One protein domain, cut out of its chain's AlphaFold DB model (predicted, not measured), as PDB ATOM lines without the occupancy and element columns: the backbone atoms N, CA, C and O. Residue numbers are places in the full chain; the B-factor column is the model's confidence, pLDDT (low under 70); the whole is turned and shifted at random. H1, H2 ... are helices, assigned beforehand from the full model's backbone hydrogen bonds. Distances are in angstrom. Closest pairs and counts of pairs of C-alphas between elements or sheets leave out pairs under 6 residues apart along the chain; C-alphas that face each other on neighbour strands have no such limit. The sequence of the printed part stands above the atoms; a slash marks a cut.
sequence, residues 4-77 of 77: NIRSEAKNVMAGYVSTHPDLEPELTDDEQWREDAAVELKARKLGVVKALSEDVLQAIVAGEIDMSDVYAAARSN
ATOM      1  N   ASN A   4     -41.868 -20.171 -38.220       83.75
ATOM      2  CA  ASN A   4     -41.179 -20.687 -37.037       83.75
ATOM      3  C   ASN A   4     -41.601 -19.977 -35.736       83.75
ATOM      4  O   ASN A   4     -41.981 -20.666 -34.800       83.75
ATOM      5  N   ILE A   5     -41.648 -18.640 -35.704       87.75
ATOM      6  CA  ILE A   5     -41.949 -17.858 -34.486       87.75
ATOM      7  C   ILE A   5     -43.360 -18.157 -33.973       87.75
ATOM      8  O   ILE A   5     -43.573 -18.389 -32.788       87.75
ATOM      9  N   ARG A   6     -44.341 -18.219 -34.883       89.25
ATOM     10  CA  ARG A   6     -45.724 -18.549 -34.510       89.25
ATOM     11  C   ARG A   6     -45.848 -19.972 -33.959       89.25
ATOM     12  O   ARG A   6     -46.660 -20.216 -33.075       89.25
ATOM     13  N   SER A   7     -45.075 -20.907 -34.510       91.56
ATOM     14  CA  SER A   7     -45.099 -22.306 -34.074       91.56
ATOM     15  C   SER A   7     -44.433 -22.471 -32.710       91.56
ATOM     16  O   SER A   7     -44.963 -23.182 -31.868       91.56
ATOM     17  N   GLU A   8     -43.324 -21.770 -32.471       90.62
ATOM     18  CA  GLU A   8     -42.655 -21.713 -31.171       90.62
ATOM     19  C   GLU A   8     -43.586 -21.157 -30.089       90.62
ATOM     20  O   GLU A   8     -43.850 -21.850 -29.110       90.62
ATOM     21  N   ALA A   9     -44.177 -19.976 -30.314       91.75
ATOM     22  CA  ALA A   9     -45.126 -19.374 -29.377       91.75
ATOM     23  C   ALA A   9     -46.306 -20.314 -29.084       91.75
ATOM     24  O   ALA A   9     -46.643 -20.552 -27.928       91.75
ATOM     25  N   LYS A  10     -46.891 -20.930 -30.123       92.88
ATOM     26  CA  LYS A  10     -47.975 -21.907 -29.948       92.88
ATOM     27  C   LYS A  10     -47.545 -23.101 -29.091       92.88
ATOM     28  O   LYS A  10     -48.322 -23.540 -28.252       92.88
ATOM     29  N   ASN A  11     -46.353 -23.645 -29.323       91.31
ATOM     30  CA  ASN A  11     -45.874 -24.823 -28.605       91.31
ATOM     31  C   ASN A  11     -45.592 -24.525 -27.128       91.31
ATOM     32  O   ASN A  11     -45.861 -25.381 -26.297       91.31
ATOM     33  N   VAL A  12     -45.089 -23.330 -26.806       89.75
ATOM     34  CA  VAL A  12     -44.880 -22.890 -25.414       89.75
ATOM     35  C   VAL A  12     -46.214 -22.678 -24.696       89.75
ATOM     36  O   VAL A  12     -46.368 -23.076 -23.547       89.75
ATOM     37  N   MET A  13     -47.196 -22.090 -25.384       91.38
ATOM     38  CA  MET A  13     -48.533 -21.854 -24.823       91.38
ATOM     39  C   MET A  13     -49.353 -23.139 -24.669       91.38
ATOM     40  O   MET A  13     -50.254 -23.212 -23.830       91.38
ATOM     41  N   ALA A  14     -49.058 -24.162 -25.475       88.88
ATOM     42  CA  ALA A  14     -49.689 -25.466 -25.358       88.88
ATOM     43  C   ALA A  14     -49.362 -26.084 -23.988       88.88
ATOM     44  O   ALA A  14     -48.206 -26.177 -23.591       88.88
ATOM     45  N   GLY A  15     -50.386 -26.502 -23.248       84.94
ATOM     46  CA  GLY A  15     -50.245 -26.963 -21.865       84.94
ATOM     47  C   GLY A  15     -50.475 -25.842 -20.852       84.94
ATOM     48  O   GLY A  15     -51.322 -26.004 -19.978       84.94
ATOM     49  N   TYR A  16     -49.831 -24.683 -21.024       91.12
ATOM     50  CA  TYR A  16     -49.982 -23.549 -20.101       91.12
ATOM     51  C   TYR A  16     -51.434 -23.074 -19.998       91.12
ATOM     52  O   TYR A  16     -51.972 -22.974 -18.898       91.12
ATOM     53  N   VAL A  17     -52.094 -22.874 -21.145       91.50
ATOM     54  CA  VAL A  17     -53.504 -22.442 -21.195       91.50
ATOM     55  C   VAL A  17     -54.470 -23.480 -20.619       91.50
ATOM     56  O   VAL A  17     -55.539 -23.128 -20.143       91.50
ATOM     57  N   SER A  18     -54.113 -24.770 -20.648       88.19
ATOM     58  CA  SER A  18     -54.971 -25.827 -20.097       88.19
ATOM     59  C   SER A  18     -54.835 -25.986 -18.585       88.19
ATOM     60  O   SER A  18     -55.739 -26.528 -17.957       88.19
ATOM     61  N   THR A  19     -53.716 -25.547 -18.003       91.88
ATOM     62  CA  THR A  19     -53.454 -25.645 -16.559       91.88
ATOM     63  C   THR A  19     -53.721 -24.342 -15.807       91.88
ATOM     64  O   THR A  19     -53.779 -24.386 -14.585       91.88
ATOM     65  N   HIS A  20     -53.902 -23.222 -16.515       92.00
ATOM     66  CA  HIS A  20     -54.172 -21.897 -15.939       92.00
ATOM     67  C   HIS A  20     -55.389 -21.231 -16.608       92.00
ATOM     68  O   HIS A  20     -55.246 -20.197 -17.266       92.00
ATOM     69  N   PRO A  21     -56.589 -21.839 -16.521       91.62
ATOM     70  CA  PRO A  21     -57.801 -21.258 -17.105       91.62
ATOM     71  C   PRO A  21     -58.207 -19.936 -16.434       91.62
ATOM     72  O   PRO A  21     -58.922 -19.137 -17.023       91.62
ATOM     73  N   ASP A  22     -57.751 -19.701 -15.206       94.94
ATOM     74  CA  ASP A  22     -57.952 -18.475 -14.438       94.94
ATOM     75  C   ASP A  22     -57.257 -17.250 -15.047       94.94
ATOM     76  O   ASP A  22     -57.714 -16.138 -14.807       94.94
ATOM     77  N   LEU A  23     -56.226 -17.454 -15.875       92.75
ATOM     78  CA  LEU A  23     -55.482 -16.384 -16.549       92.75
ATOM     79  C   LEU A  23     -56.018 -16.054 -17.955       92.75
ATOM     80  O   LEU A  23     -55.368 -15.341 -18.714       92.75
ATOM     81  N   GLU A  24     -57.160 -16.612 -18.376       91.69
ATOM     82  CA  GLU A  24     -57.715 -16.351 -19.714       91.69
ATOM     83  C   GLU A  24     -57.890 -14.848 -20.039       91.69
ATOM     84  O   GLU A  24     -57.538 -14.459 -21.162       91.69
ATOM     85  N   PRO A  25     -58.357 -13.982 -19.114       90.88
ATOM     86  CA  PRO A  25     -58.454 -12.544 -19.367       90.88
ATOM     87  C   PRO A  25     -57.107 -11.907 -19.733       90.88
ATOM     88  O   PRO A  25     -57.018 -11.191 -20.724       90.88
ATOM     89  N   GLU A  26     -56.046 -12.215 -18.989       90.62
ATOM     90  CA  GLU A  26     -54.699 -11.689 -19.209       90.62
ATOM     91  C   GLU A  26     -54.067 -12.286 -20.472       90.62
ATOM     92  O   GLU A  26     -53.436 -11.588 -21.264       90.62
ATOM     93  N   LEU A  27     -54.263 -13.587 -20.708       90.56
ATOM     94  CA  LEU A  27     -53.684 -14.289 -21.854       90.56
ATOM     95  C   LEU A  27     -54.337 -13.913 -23.190       90.56
ATOM     96  O   LEU A  27     -53.754 -14.195 -24.241       90.56
ATOM     97  N   THR A  28     -55.518 -13.294 -23.163       93.44
ATOM     98  CA  THR A  28     -56.218 -12.779 -24.351       93.44
ATOM     99  C   THR A  28     -56.070 -11.266 -24.537       93.44
ATOM    100  O   THR A  28     -56.535 -10.735 -25.548       93.44
ATOM    101  N   ASP A  29     -55.369 -10.584 -23.628       95.38
ATOM    102  CA  ASP A  29     -55.064  -9.160 -23.730       95.38
ATOM    103  C   ASP A  29     -53.801  -8.914 -24.577       95.38
ATOM    104  O   ASP A  29     -52.654  -9.056 -24.145       95.38
ATOM    105  N   ASP A  30     -54.022  -8.518 -25.829       95.31
ATOM    106  CA  ASP A  30     -52.968  -8.190 -26.789       95.31
ATOM    107  C   ASP A  30     -52.063  -7.022 -26.348       95.31
ATOM    108  O   ASP A  30     -50.919  -6.930 -26.810       95.31
ATOM    109  N   GLU A  31     -52.567  -6.076 -25.553       95.62
ATOM    110  CA  GLU A  31     -51.782  -4.946 -25.048       95.62
ATOM    111  C   GLU A  31     -50.854  -5.404 -23.929       95.62
ATOM    112  O   GLU A  31     -49.644  -5.185 -24.043       95.62
ATOM    113  N   GLN A  32     -51.381  -6.162 -22.968       93.94
ATOM    114  CA  GLN A  32     -50.596  -6.770 -21.892       93.94
ATOM    115  C   GLN A  32     -49.424  -7.596 -22.448       93.94
ATOM    116  O   GLN A  32     -48.267  -7.394 -22.068       93.94
ATOM    117  N   TRP A  33     -49.672  -8.442 -23.456       94.56
ATOM    118  CA  TRP A  33     -48.614  -9.211 -24.125       94.56
ATOM    119  C   TRP A  33     -47.509  -8.340 -24.733       94.56
ATOM    120  O   TRP A  33     -46.331  -8.715 -24.704       94.56
ATOM    121  N   ARG A  34     -47.865  -7.196 -25.333       96.44
ATOM    122  CA  ARG A  34     -46.880  -6.274 -25.920       96.44
ATOM    123  C   ARG A  34     -46.039  -5.606 -24.839       96.44
ATOM    124  O   ARG A  34     -44.828  -5.465 -25.035       96.44
ATOM    125  N   GLU A  35     -46.659  -5.196 -23.739       96.19
ATOM    126  CA  GLU A  35     -45.982  -4.538 -22.624       96.19
ATOM    127  C   GLU A  35     -45.000  -5.483 -21.928       96.19
ATOM    128  O   GLU A  35     -43.803  -5.175 -21.850       96.19
ATOM    129  N   ASP A  36     -45.453  -6.676 -21.546       94.69
ATOM    130  CA  ASP A  36     -44.623  -7.661 -20.847       94.69
ATOM    131  C   ASP A  36     -43.457  -8.142 -21.711       94.69
ATOM    132  O   ASP A  36     -42.312  -8.207 -21.251       94.69
ATOM    133  N   ALA A  37     -43.699  -8.397 -23.001       94.88
ATOM    134  CA  ALA A  37     -42.631  -8.754 -23.929       94.88
ATOM    135  C   ALA A  37     -41.578  -7.637 -24.049       94.88
ATOM    136  O   ALA A  37     -40.380  -7.922 -24.140       94.88
ATOM    137  N   ALA A  38     -41.987  -6.364 -24.035       95.06
ATOM    138  CA  ALA A  38     -41.059  -5.238 -24.083       95.06
ATOM    139  C   ALA A  38     -40.231  -5.107 -22.792       95.06
ATOM    140  O   ALA A  38     -39.029  -4.825 -22.874       95.06
ATOM    141  N   VAL A  39     -40.837  -5.325 -21.618       92.94
ATOM    142  CA  VAL A  39     -40.139  -5.356 -20.319       92.94
ATOM    143  C   VAL A  39     -39.115  -6.489 -20.293       92.94
ATOM    144  O   VAL A  39     -37.933  -6.250 -20.044       92.94
ATOM    145  N   GLU A  40     -39.533  -7.696 -20.657       93.12
ATOM    146  CA  GLU A  40     -38.688  -8.887 -20.710       93.12
ATOM    147  C   GLU A  40     -37.507  -8.715 -21.684       93.12
ATOM    148  O   GLU A  40     -36.358  -9.031 -21.360       93.12
ATOM    149  N   LEU A  41     -37.737  -8.150 -22.875       93.38
ATOM    150  CA  LEU A  41     -36.661  -7.864 -23.832       93.38
ATOM    151  C   LEU A  41     -35.655  -6.834 -23.297       93.38
ATOM    152  O   LEU A  41     -34.458  -6.957 -23.573       93.38
ATOM    153  N   LYS A  42     -36.106  -5.827 -22.537       90.88
ATOM    154  CA  LYS A  42     -35.211  -4.870 -21.863       90.88
ATOM    155  C   LYS A  42     -34.415  -5.562 -20.756       90.88
ATOM    156  O   LYS A  42     -33.196  -5.411 -20.725       90.88
ATOM    157  N   ALA A  43     -35.071  -6.361 -19.914       89.88
ATOM    158  CA  ALA A  43     -34.436  -7.097 -18.823       89.88
ATOM    159  C   ALA A  43     -33.372  -8.084 -19.333       89.88
ATOM    160  O   ALA A  43     -32.274  -8.139 -18.786       89.88
ATOM    161  N   ARG A  44     -33.622  -8.785 -20.452       88.81
ATOM    162  CA  ARG A  44     -32.635  -9.685 -21.091       88.81
ATOM    163  C   ARG A  44     -31.320  -9.003 -21.472       88.81
ATOM    164  O   ARG A  44     -30.298  -9.684 -21.515       88.81
ATOM    165  N   LYS A  45     -31.312  -7.690 -21.743       89.94
ATOM    166  CA  LYS A  45     -30.062  -6.944 -21.999       89.94
ATOM    167  C   LYS A  45     -29.187  -6.853 -20.748       89.94
ATOM    168  O   LYS A  45     -27.967  -6.865 -20.859       89.94
ATOM    169  N   LEU A  46     -29.810  -6.793 -19.576       88.06
ATOM    170  CA  LEU A  46     -29.179  -6.839 -18.261       88.06
ATOM    171  C   LEU A  46     -29.309  -8.261 -17.701       88.06
ATOM    172  O   LEU A  46     -29.920  -8.451 -16.659       88.06
ATOM    173  N   GLY A  47     -28.775  -9.272 -18.398       87.56
ATOM    174  CA  GLY A  47     -29.046 -10.699 -18.135       87.56
ATOM    175  C   GLY A  47     -28.943 -11.172 -16.672       87.56
ATOM    176  O   GLY A  47     -29.588 -12.153 -16.317       87.56
ATOM    177  N   VAL A  48     -28.209 -10.451 -15.815       89.88
ATOM    178  CA  VAL A  48     -28.160 -10.660 -14.356       89.88
ATOM    179  C   VAL A  48     -29.519 -10.502 -13.661       89.88
ATOM    180  O   VAL A  48     -29.777 -11.213 -12.700       89.88
ATOM    181  N   VAL A  49     -30.415  -9.644 -14.163       91.88
ATOM    182  CA  VAL A  49     -31.749  -9.395 -13.581       91.88
ATOM    183  C   VAL A  49     -32.549 -10.694 -13.469       91.88
ATOM    184  O   VAL A  49     -33.237 -10.911 -12.484       91.88
ATOM    185  N   LYS A  50     -32.390 -11.612 -14.428       89.38
ATOM    186  CA  LYS A  50     -33.065 -12.918 -14.421       89.38
ATOM    187  C   LYS A  50     -32.508 -13.923 -13.416       89.38
ATOM    188  O   LYS A  50     -33.133 -14.953 -13.194       89.38
ATOM    189  N   ALA A  51     -31.310 -13.677 -12.893       90.94
ATOM    190  CA  ALA A  51     -30.670 -14.541 -11.908       90.94
ATOM    191  C   ALA A  51     -31.014 -14.134 -10.464       90.94
ATOM    192  O   ALA A  51     -30.685 -14.869  -9.536       90.94
ATOM    193  N   LEU A  52     -31.642 -12.970 -10.274       94.00
ATOM    194  CA  LEU A  52     -32.066 -12.484  -8.967       94.00
ATOM    195  C   LEU A  52     -33.368 -13.174  -8.546       94.00
ATOM    196  O   LEU A  52     -34.208 -13.496  -9.386       94.00
ATOM    197  N   SER A  53     -33.528 -13.407  -7.242       95.75
ATOM    198  CA  SER A  53     -34.791 -13.901  -6.693       95.75
ATOM    199  C   SER A  53     -35.878 -12.830  -6.778       95.75
ATOM    200  O   SER A  53     -35.586 -11.638  -6.884       95.75
ATOM    201  N   GLU A  54     -37.136 -13.260  -6.684       96.19
ATOM    202  CA  GLU A  54     -38.287 -12.356  -6.650       96.19
ATOM    203  C   GLU A  54     -38.149 -11.295  -5.547       96.19
ATOM    204  O   GLU A  54     -38.269 -10.110  -5.842       96.19
ATOM    205  N   ASP A  55     -37.777 -11.696  -4.327       97.56
ATOM    206  CA  ASP A  55     -37.565 -10.775  -3.201       97.56
ATOM    207  C   ASP A  55     -36.542  -9.671  -3.523       97.56
ATOM    208  O   ASP A  55     -36.748  -8.501  -3.206       97.56
ATOM    209  N   VAL A  56     -35.437 -10.020  -4.198       96.56
ATOM    210  CA  VAL A  56     -34.414  -9.036  -4.583       96.56
ATOM    211  C   VAL A  56     -34.952  -8.092  -5.655       96.56
ATOM    212  O   VAL A  56     -34.708  -6.889  -5.589       96.56
ATOM    213  N   LEU A  57     -35.700  -8.608  -6.634       95.31
ATOM    214  CA  LEU A  57     -36.336  -7.772  -7.652       95.31
ATOM    215  C   LEU A  57     -37.345  -6.801  -7.026       95.31
ATOM    216  O   LEU A  57     -37.346  -5.624  -7.385       95.31
ATOM    217  N   GLN A  58     -38.148  -7.260  -6.065       97.06
ATOM    218  CA  GLN A  58     -39.093  -6.423  -5.327       97.06
ATOM    219  C   GLN A  58     -38.376  -5.318  -4.542       97.06
ATOM    220  O   GLN A  58     -38.756  -4.153  -4.652       97.06
ATOM    221  N   ALA A  59     -37.292  -5.643  -3.832       97.62
ATOM    222  CA  ALA A  59     -36.501  -4.661  -3.091       97.62
ATOM    223  C   ALA A  59     -35.834  -3.617  -4.014       97.62
ATOM    224  O   ALA A  59     -35.789  -2.429  -3.687       97.62
ATOM    225  N   ILE A  60     -35.372  -4.020  -5.206       95.44
ATOM    226  CA  ILE A  60     -34.876  -3.084  -6.231       95.44
ATOM    227  C   ILE A  60     -35.999  -2.146  -6.693       95.44
ATOM    228  O   ILE A  60     -35.790  -0.936  -6.767       95.44
ATOM    229  N   VAL A  61     -37.186  -2.683  -6.996       95.81
ATOM    230  CA  VAL A  61     -38.349  -1.891  -7.438       95.81
ATOM    231  C   VAL A  61     -38.800  -0.907  -6.357       95.81
ATOM    232  O   VAL A  61     -39.122   0.237  -6.672       95.81
ATOM    233  N   ALA A  62     -38.778  -1.322  -5.091       97.56
ATOM    234  CA  ALA A  62     -39.105  -0.479  -3.945       97.56
ATOM    235  C   ALA A  62     -38.034   0.593  -3.646       97.56
ATOM    236  O   ALA A  62     -38.275   1.495  -2.845       97.56
ATOM    237  N   GLY A  63     -36.865   0.527  -4.297       96.75
ATOM    238  CA  GLY A  63     -35.740   1.430  -4.043       96.75
ATOM    239  C   GLY A  63     -35.018   1.152  -2.721       96.75
ATOM    240  O   GLY A  63     -34.314   2.021  -2.214       96.75
ATOM    241  N   GLU A  64     -35.192  -0.044  -2.156       98.00
ATOM    242  CA  GLU A  64     -34.602  -0.458  -0.878       98.00
ATOM    243  C   GLU A  64     -33.134  -0.888  -1.020       98.00
ATOM    244  O   GLU A  64     -32.398  -0.928  -0.034       98.00
ATOM    245  N   ILE A  65     -32.697  -1.194  -2.245       96.06
ATOM    246  CA  ILE A  65     -31.327  -1.601  -2.568       96.06
ATOM    247  C   ILE A  65     -30.711  -0.608  -3.555       96.06
ATOM    248  O   ILE A  65     -31.227  -0.408  -4.656       96.06
ATOM    249  N   ASP A  66     -29.549  -0.051  -3.204       95.81
ATOM    250  CA  ASP A  66     -28.715   0.683  -4.156       95.81
ATOM    251  C   ASP A  66     -27.892  -0.298  -5.000       95.81
ATOM    252  O   ASP A  66     -26.832  -0.786  -4.604       95.81
ATOM    253  N   MET A  67     -28.379  -0.575  -6.209       94.19
ATOM    254  CA  MET A  67     -27.692  -1.474  -7.136       94.19
ATOM    255  C   MET A  67     -26.331  -0.947  -7.607       94.19
ATOM    256  O   MET A  67     -25.513  -1.745  -8.071       94.19
ATOM    257  N   SER A  68     -26.059   0.355  -7.480       94.81
ATOM    258  CA  SER A  68     -24.743   0.925  -7.793       94.81
ATOM    259  C   SER A  68     -23.710   0.504  -6.751       94.81
ATOM    260  O   SER A  68     -22.604   0.102  -7.117       94.81
ATOM    261  N   ASP A  69     -24.088   0.547  -5.471       97.31
ATOM    262  CA  ASP A  69     -23.252   0.097  -4.355       97.31
ATOM    263  C   ASP A  69     -23.028  -1.421  -4.410       97.31
ATOM    264  O   ASP A  69     -21.889  -1.891  -4.390       97.31
ATOM    265  N   VAL A  70     -24.095  -2.200  -4.633       96.25
ATOM    266  CA  VAL A  70     -23.996  -3.660  -4.817       96.25
ATOM    267  C   VAL A  70     -23.066  -4.015  -5.982       96.25
ATOM    268  O   VAL A  70     -22.228  -4.910  -5.858       96.25
ATOM    269  N   TYR A  71     -23.170  -3.310  -7.113       94.75
ATOM    270  CA  TYR A  71     -22.274  -3.518  -8.251       94.75
ATOM    271  C   TYR A  71     -20.813  -3.187  -7.909       94.75
ATOM    272  O   TYR A  71     -19.912  -3.945  -8.278       94.75
ATOM    273  N   ALA A  72     -20.565  -2.079  -7.202       96.81
ATOM    274  CA  ALA A  72     -19.224  -1.698  -6.770       96.81
ATOM    275  C   ALA A  72     -18.609  -2.759  -5.843       96.81
ATOM    276  O   ALA A  72     -17.481  -3.194  -6.090       96.81
ATOM    277  N   ALA A  73     -19.374  -3.238  -4.857       95.75
ATOM    278  CA  ALA A  73     -18.958  -4.292  -3.935       95.75
ATOM    279  C   ALA A  73     -18.669  -5.621  -4.655       95.75
ATOM    280  O   ALA A  73     -17.648  -6.262  -4.398       95.75
ATOM    281  N   ALA A  74     -19.521  -6.020  -5.606       94.19
ATOM    282  CA  ALA A  74     -19.320  -7.239  -6.389       94.19
ATOM    283  C   ALA A  74     -18.058  -7.174  -7.268       94.19
ATOM    284  O   ALA A  74     -17.381  -8.181  -7.443       94.19
ATOM    285  N   ARG A  75     -17.723  -5.994  -7.806       94.62
ATOM    286  CA  ARG A  75     -16.513  -5.774  -8.614       94.62
ATOM    287  C   ARG A  75     -15.221  -5.777  -7.790       94.62
ATOM    288  O   ARG A  75     -14.161  -6.044  -8.350       94.62
ATOM    289  N   SER A  76     -15.286  -5.415  -6.510       89.62
ATOM    290  CA  SER A  76     -14.118  -5.372  -5.617       89.62
ATOM    291  C   SER A  76     -13.736  -6.720  -4.996       89.62
ATOM    292  O   SER A  76     -12.730  -6.773  -4.290       89.62
ATOM    293  N   ASN A  77     -14.524  -7.772  -5.246       63.28
ATOM    294  CA  ASN A  77     -14.272  -9.137  -4.776       63.28
ATOM    295  C   ASN A  77     -13.445  -9.970  -5.760       63.28
ATOM    296  O   ASN A  77     -13.558  -9.746  -6.987       63.28
TER     297      ASN A  77
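Overview. This is residues 4 to 77 of the 77 residues of an uncharacterized protein of Paraburkholderia fungorum (UniProt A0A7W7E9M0). Six helices are strung in an open zigzag without a common core: H1 and H2 at one end, H3 a long strut, then H4, H5 and H6 to the other end. The printed part has 74 residues with six named helices, H1 to H6, and no named strand: all helix, only just loose, close to extended, radius of gyration of the C-alphas 16.9 A, spans 46 by 28 by 22 A.

Arrangement. Start at H1, residues 4 to 19, close but not clearly touching H2, residues 21 to 27; their closest C-alphas, Val 17 and Glu 24, are 7.6 A apart. H3, residues 30 to 45, is about perpendicular to H2 at 81 degrees. Next, H3 and H4, residues 47 to 51, only just touch, only at the corner, with 3 pairs of C-alphas within 8 A, the closest Ala 43 and Val 49 at 6.3 A. H5, residues 54 to 61, and H6, residues 67 to 75, are close but not clearly touching, closest C-alphas Ile 60 and Met 67, 7.4 A. Every O i to N i+4 pair is within hydrogen-bond range in H5 and H6, 9 of 12 in H1, 11 of 12 in H3, 1 of 3 in H2 with 3 of 4 O i to N i+3, and 0 of 1 in H4 with 2 of 2.

Along the chain. Find C-alpha 4 at (-41.179, -20.687, -37.037); H1 runs 24.4 A with a kink of 31 degrees near residue 13. H3 spans 23.4 A, and H6 ends at C-alpha 75, (-16.513, -5.774, -8.614).

Size, cuts and confidence. The printed part has no cut, the five links are tight, and residue 77 alone is under 70 in pLDDT.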